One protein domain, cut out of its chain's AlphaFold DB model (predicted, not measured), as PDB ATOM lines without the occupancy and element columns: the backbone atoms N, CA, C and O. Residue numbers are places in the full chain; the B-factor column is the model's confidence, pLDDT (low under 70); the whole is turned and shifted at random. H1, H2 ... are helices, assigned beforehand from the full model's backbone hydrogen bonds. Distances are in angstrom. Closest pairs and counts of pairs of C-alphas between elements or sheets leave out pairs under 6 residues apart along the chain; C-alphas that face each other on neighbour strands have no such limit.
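Overview. This is residues 2 to 52 of the 52 residues of the protein "DUF99 family protein" of Candidatus Woesearchaeota archaeon (UniProt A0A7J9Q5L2). Two helices, H2 and the shorter H1, meet near their ends in a wide corner and together make a long, open shape. The unnamed stretch before H1 folds back on H1's side, the tail after H2 folds back beside H2, and residues 9 to 15 stick out. The printed part has 51 residues with two named helices, H1 then H2, and no named strand; its class is all helix, though 25 residues, under half, are in named elements. It is loose, with a radius of gyration of the C-alphas of 13.0 A, and elongated, spanning 38 by 22 by 16 A.

Along the chain. H2, residues 31 to 44, measures 19.8 A from C-alpha 31 at (188.538, 176.653, 239.927) to C-alpha 44 at (179.494, 161.502, 231.000). H1, residues 13 to 23, measures 15.2 A and begins at C-alpha 13, (201.025, 187.172, 229.465).

Arrangement. H2 and H1 are close but not clearly touching; their closest C-alphas, of Glu 31 and Thr 23, are 5.7 A apart. They run the same way at a steep tilt of 66 degrees. In H1 and H2 every O i to N i+4 pair is within hydrogen-bond range.

Size, cuts and confidence. The C-alphas farthest apart, of Ser 12 and Gly 46, are 38.0 A apart. The printed part has no cut, and the link from H1 to H2 is short, with 7 residues. Model confidence is under 70 at residue 2 and residues 51 to 52.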
ATOM      1  N   GLY A   2     205.039 178.893 237.882       63.22
ATOM      2  CA  GLY A   2     206.182 177.952 237.884       63.22
ATOM      3  C   GLY A   2     205.854 176.450 237.801       63.22
ATOM      4  O   GLY A   2     206.765 175.648 237.628       63.22
ATOM      5  N   GLU A   3     204.577 176.074 237.911       79.69
ATOM      6  CA  GLU A   3     204.129 174.675 238.016       79.69
ATOM      7  C   GLU A   3     203.113 174.268 236.932       79.69
ATOM      8  O   GLU A   3     202.720 173.106 236.863       79.69
ATOM      9  N   ILE A   4     202.694 175.199 236.061       87.50
ATOM     10  CA  ILE A   4     201.721 174.942 234.988       87.50
ATOM     11  C   ILE A   4     202.119 175.657 233.693       87.50
ATOM     12  O   ILE A   4     202.657 176.762 233.713       87.50
ATOM     13  N   PHE A   5     201.811 175.038 232.555       91.00
ATOM     14  CA  PHE A   5     202.029 175.626 231.233       91.00
ATOM     15  C   PHE A   5     200.746 176.291 230.728       91.00
ATOM     16  O   PHE A   5     199.668 175.711 230.824       91.00
ATOM     17  N   VAL A   6     200.867 177.492 230.156       92.12
ATOM     18  CA  VAL A   6     199.739 178.252 229.600       92.12
ATOM     19  C   VAL A   6     200.072 178.796 228.213       92.12
ATOM     20  O   VAL A   6     201.208 179.176 227.931       92.12
ATOM     21  N   GLN A   7     199.058 178.869 227.356       94.44
ATOM     22  CA  GLN A   7     199.075 179.667 226.134       94.44
ATOM     23  C   GLN A   7     198.010 180.759 226.242       94.44
ATOM     24  O   GLN A   7     196.893 180.495 226.680       94.44
ATOM     25  N   ALA A   8     198.355 181.980 225.839       94.88
ATOM     26  CA  ALA A   8     197.451 183.123 225.858       94.88
ATOM     27  C   ALA A   8     197.190 183.606 224.428       94.88
ATOM     28  O   ALA A   8     198.124 183.815 223.655       94.88
ATOM     29  N   ILE A   9     195.915 183.797 224.086       97.00
ATOM     30  CA  ILE A   9     195.468 184.363 222.809       97.00
ATOM     31  C   ILE A   9     194.520 185.516 223.136       97.00
ATOM     32  O   ILE A   9     193.597 185.349 223.927       97.00
ATOM     33  N   GLY A  10     194.760 186.693 222.558       97.44
ATOM     34  CA  GLY A  10     193.955 187.891 222.834       97.44
ATOM     35  C   GLY A  10     194.195 188.531 224.209       97.44
ATOM     36  O   GLY A  10     193.491 189.469 224.569       97.44
ATOM     37  N   LEU A  11     195.194 188.057 224.962       96.88
ATOM     38  CA  LEU A  11     195.605 188.572 226.267       96.88
ATOM     39  C   LEU A  11     197.125 188.728 226.299       96.88
ATOM     40  O   LEU A  11     197.852 187.935 225.695       96.88
ATOM     41  N   SER A  12     197.619 189.717 227.040       97.06
ATOM     42  CA  SER A  12     199.034 189.737 227.418       97.06
ATOM     43  C   SER A  12     199.337 188.625 228.426       97.06
ATOM     44  O   SER A  12     198.463 188.211 229.188       97.06
ATOM     45  N   LEU A  13     200.595 188.176 228.483       93.81
ATOM     46  CA  LEU A  13     201.025 187.172 229.465       93.81
ATOM     47  C   LEU A  13     200.746 187.612 230.909       93.81
ATOM     48  O   LEU A  13     200.317 186.794 231.710       93.81
ATOM     49  N   LYS A  14     200.902 188.906 231.216       95.06
ATOM     50  CA  LYS A  14     200.605 189.460 232.543       95.06
ATOM     51  C   LYS A  14     199.118 189.364 232.896       95.06
ATOM     52  O   LYS A  14     198.783 189.012 234.017       95.06
ATOM     53  N   GLN A  15     198.228 189.658 231.947       97.06
ATOM     54  CA  GLN A  15     196.784 189.504 232.166       97.06
ATOM     55  C   GLN A  15     196.405 188.035 232.355       97.06
ATOM     56  O   GLN A  15     195.573 187.724 233.198       97.06
ATOM     57  N   ALA A  16     197.013 187.131 231.582       95.19
ATOM     58  CA  ALA A  16     196.794 185.699 231.748       95.19
ATOM     59  C   ALA A  16     197.278 185.211 233.124       95.19
ATOM     60  O   ALA A  16     196.573 184.443 233.769       95.19
ATOM     61  N   GLU A  17     198.436 185.687 233.585       93.56
ATOM     62  CA  GLU A  17     198.965 185.405 234.923       93.56
ATOM     63  C   GLU A  17     198.023 185.905 236.022       93.56
ATOM     64  O   GLU A  17     197.643 185.126 236.886       93.56
ATOM     65  N   GLU A  18     197.555 187.151 235.935       95.69
ATOM     66  CA  GLU A  18     196.620 187.722 236.910       95.69
ATOM     67  C   GLU A  18     195.297 186.943 236.962       95.69
ATOM     68  O   GLU A  18     194.798 186.647 238.043       95.69
ATOM     69  N   ILE A  19     194.759 186.538 235.805       95.56
ATOM     70  CA  ILE A  19     193.558 185.691 235.734       95.56
ATOM     71  C   ILE A  19     193.809 184.326 236.383       95.56
ATOM     72  O   ILE A  19     192.951 183.819 237.106       95.56
ATOM     73  N   ILE A  20     194.960 183.707 236.125       94.00
ATOM     74  CA  ILE A  20     195.321 182.425 236.736       94.00
ATOM     75  C   ILE A  20     195.426 182.587 238.253       94.00
ATOM     76  O   ILE A  20     194.792 181.827 238.974       94.00
ATOM     77  N   ASP A  21     196.128 183.603 238.742       92.44
ATOM     78  CA  ASP A  21     196.329 183.824 240.174       92.44
ATOM     79  C   ASP A  21     195.004 184.064 240.918       92.44
ATOM     80  O   ASP A  21     194.801 183.514 242.000       92.44
ATOM     81  N   ILE A  22     194.058 184.817 240.338       95.81
ATOM     82  CA  ILE A  22     192.743 185.032 240.974       95.81
ATOM     83  C   ILE A  22     191.836 183.799 240.901       95.81
ATOM     84  O   ILE A  22     190.949 183.647 241.742       95.81
ATOM     85  N   THR A  23     192.009 182.934 239.897       95.56
ATOM     86  CA  THR A  23     191.136 181.766 239.693       95.56
ATOM     87  C   THR A  23     191.688 180.479 240.299       95.56
ATOM     88  O   THR A  23     190.908 179.560 240.532       95.56
ATOM     89  N   CYS A  24     192.986 180.393 240.589       93.50
ATOM     90  CA  CYS A  24     193.648 179.259 241.238       93.50
ATOM     91  C   CYS A  24     193.658 179.417 242.768       93.50
ATOM     92  O   CYS A  24     194.706 179.581 243.388       93.50
ATOM     93  N   THR A  25     192.483 179.394 243.405       89.25
ATOM     94  CA  THR A  25     192.364 179.694 244.844       89.25
ATOM     95  C   THR A  25     192.835 178.553 245.749       89.25
ATOM     96  O   THR A  25     193.455 178.808 246.783       89.25
ATOM     97  N   HIS A  26     192.542 177.296 245.400       88.50
ATOM     98  CA  HIS A  26     192.818 176.144 246.272       88.50
ATOM     99  C   HIS A  26     193.704 175.072 245.634       88.50
ATOM    100  O   HIS A  26     194.001 174.058 246.268       88.50
ATOM    101  N   SER A  27     194.129 175.267 244.389       87.88
ATOM    102  CA  SER A  27     194.977 174.317 243.674       87.88
ATOM    103  C   SER A  27     195.719 174.990 242.520       87.88
ATOM    104  O   SER A  27     195.524 176.171 242.255       87.88
ATOM    105  N   LEU A  28     196.542 174.216 241.808       89.94
ATOM    106  CA  LEU A  28     197.299 174.689 240.647       89.94
ATOM    107  C   LEU A  28     196.433 174.969 239.412       89.94
ATOM    108  O   LEU A  28     196.908 175.610 238.478       89.94
ATOM    109  N   LEU A  29     195.188 174.484 239.381       91.81
ATOM    110  CA  LEU A  29     194.273 174.689 238.260       91.81
ATOM    111  C   LEU A  29     193.196 175.721 238.611       91.81
ATOM    112  O   LEU A  29     192.678 175.689 239.732       91.81
ATOM    113  N   PRO A  30     192.779 176.562 237.644       93.94
ATOM    114  CA  PRO A  30     191.651 177.466 237.814       93.94
ATOM    115  C   PRO A  30     190.410 176.727 238.326       93.94
ATOM    116  O   PRO A  30     189.976 175.743 237.716       93.94
ATOM    117  N   GLU A  31     189.783 177.222 239.394       95.62
ATOM    118  CA  GLU A  31     188.538 176.653 239.927       95.62
ATOM    119  C   GLU A  31     187.436 176.510 238.857       95.62
ATOM    120  O   GLU A  31     186.774 175.470 238.839       95.62
ATOM    121  N   PRO A  32     187.273 177.435 237.880       95.69
ATOM    122  CA  PRO A  32     186.335 177.227 236.773       95.69
ATOM    123  C   PRO A  32     186.611 175.961 235.946       95.69
ATOM    124  O   PRO A  32     185.670 175.278 235.539       95.69
ATOM    125  N   LEU A  33     187.884 175.606 235.722       94.62
ATOM    126  CA  LEU A  33     188.253 174.379 235.007       94.62
ATOM    127  C   LEU A  33     188.000 173.130 235.857       94.62
ATOM    128  O   LEU A  33     187.546 172.113 235.335       94.62
ATOM    129  N   ARG A  34     188.224 173.210 237.171       93.75
ATOM    130  CA  ARG A  34     187.927 172.114 238.110       93.75
ATOM    131  C   ARG A  34     186.431 171.829 238.174       93.75
ATOM    132  O   ARG A  34     186.028 170.671 238.105       93.75
ATOM    133  N   VAL A  35     185.601 172.871 238.227       94.19
ATOM    134  CA  VAL A  35     184.138 172.743 238.165       94.19
ATOM    135  C   VAL A  35     183.703 172.132 236.835       94.19
ATOM    136  O   VAL A  35     182.904 171.197 236.834       94.19
ATOM    137  N   ALA A  36     184.262 172.594 235.712       95.38
ATOM    138  CA  ALA A  36     183.978 172.008 234.406       95.38
ATOM    139  C   ALA A  36     184.321 170.508 234.361       95.38
ATOM    140  O   ALA A  36     183.528 169.723 233.848       95.38
ATOM    141  N   HIS A  37     185.446 170.093 234.955       91.56
ATOM    142  CA  HIS A  37     185.820 168.682 235.076       91.56
ATOM    143  C   HIS A  37     184.805 167.869 235.898       91.56
ATOM    144  O   HIS A  37     184.387 166.799 235.458       91.56
ATOM    145  N   LEU A  38     184.361 168.379 237.054       93.12
ATOM    146  CA  LEU A  38     183.344 167.707 237.876       93.12
ATOM    147  C   LEU A  38     182.016 167.543 237.129       93.12
ATOM    148  O   LEU A  38     181.417 166.470 237.180       93.12
ATOM    149  N   ILE A  39     181.570 168.590 236.426       94.50
ATOM    150  CA  ILE A  39     180.346 168.549 235.616       94.50
ATOM    151  C   ILE A  39     180.506 167.535 234.488       94.50
ATOM    152  O   ILE A  39     179.624 166.705 234.298       94.50
ATOM    153  N   ALA A  40     181.624 167.572 233.762       95.12
ATOM    154  CA  ALA A  40     181.883 166.637 232.675       95.12
ATOM    155  C   ALA A  40     181.851 165.182 233.164       95.12
ATOM    156  O   ALA A  40     181.150 164.373 232.564       95.12
ATOM    157  N   GLY A  41     182.520 164.863 234.279       93.88
ATOM    158  CA  GLY A  41     182.468 163.525 234.882       93.88
ATOM    159  C   GLY A  41     181.052 163.130 235.309       93.88
ATOM    160  O   GLY A  41     180.572 162.059 234.953       93.88
ATOM    161  N   GLY A  42     180.323 164.028 235.976       94.25
ATOM    162  CA  GLY A  42     178.931 163.777 236.362       94.25
ATOM    163  C   GLY A  42     177.984 163.565 235.174       94.25
ATOM    164  O   GLY A  42     177.066 162.756 235.266       94.25
ATOM    165  N   VAL A  43     178.204 164.260 234.054       95.50
ATOM    166  CA  VAL A  43     177.381 164.143 232.838       95.50
ATOM    167  C   VAL A  43     177.731 162.895 232.028       95.50
ATOM    168  O   VAL A  43     176.827 162.245 231.508       95.50
ATOM    169  N   VAL A  44     179.018 162.577 231.884       95.25
ATOM    170  CA  VAL A  44     179.494 161.502 231.000       95.25
ATOM    171  C   VAL A  44     179.544 160.159 231.724       95.25
ATOM    172  O   VAL A  44     179.036 159.168 231.206       95.25
ATOM    173  N   ASP A  45     180.121 160.135 232.922       92.94
ATOM    174  CA  ASP A  45     180.404 158.909 233.674       92.94
ATOM    175  C   ASP A  45     179.405 158.675 234.822       92.94
ATOM    176  O   ASP A  45     179.443 157.636 235.478       92.94
ATOM    177  N   GLY A  46     178.506 159.634 235.083       91.75
ATOM    178  CA  GLY A  46     177.555 159.596 236.201       91.75
ATOM    179  C   GLY A  46     178.187 159.881 237.569       91.75
ATOM    180  O   GLY A  46     177.476 160.023 238.563       91.75
ATOM    181  N   GLU A  47     179.511 160.005 237.630       82.06
ATOM    182  CA  GLU A  47     180.278 160.333 238.825       82.06
ATOM    183  C   GLU A  47     181.573 161.061 238.456       82.06
ATOM    184  O   GLU A  47     182.142 160.874 237.382       82.06
ATOM    185  N   SER A  48     182.084 161.871 239.380       81.81
ATOM    186  CA  SER A  48     183.468 162.334 239.299       81.81
ATOM    187  C   SER A  48     184.357 161.405 240.118       81.81
ATOM    188  O   SER A  48     184.105 161.187 241.303       81.81
ATOM    189  N   ARG A  49     185.442 160.909 239.514       78.88
ATOM    190  CA  ARG A  49     186.442 160.055 240.187       78.88
ATOM    191  C   ARG A  49     187.412 160.838 241.084       78.88
ATOM    192  O   ARG A  49     188.292 160.244 241.705       78.88
ATOM    193  N   GLY A  50     187.235 162.159 241.174       70.62
ATOM    194  CA  GLY A  50     188.095 163.065 241.929       70.62
ATOM    195  C   GLY A  50     189.499 163.221 241.331       70.62
ATOM    196  O   GLY A  50     189.930 162.437 240.492       70.62
ATOM    197  N   ARG A  51     190.229 164.225 241.842       64.75
ATOM    198  CA  ARG A  51     191.581 164.658 241.419       64.75
ATOM    199  C   ARG A  51     191.591 165.369 240.055       64.75
ATOM    200  O   ARG A  51     191.821 164.756 239.020       64.75
ATOM    201  N   ALA A  52     191.392 166.685 240.121       62.53
ATOM    202  CA  ALA A  52     191.817 167.658 239.116       62.53
ATOM    203  C   ALA A  52     193.005 168.440 239.678       62.53
ATOM    204  O   ALA A  52     192.941 168.768 240.893       62.53
TER     205      ALA A  52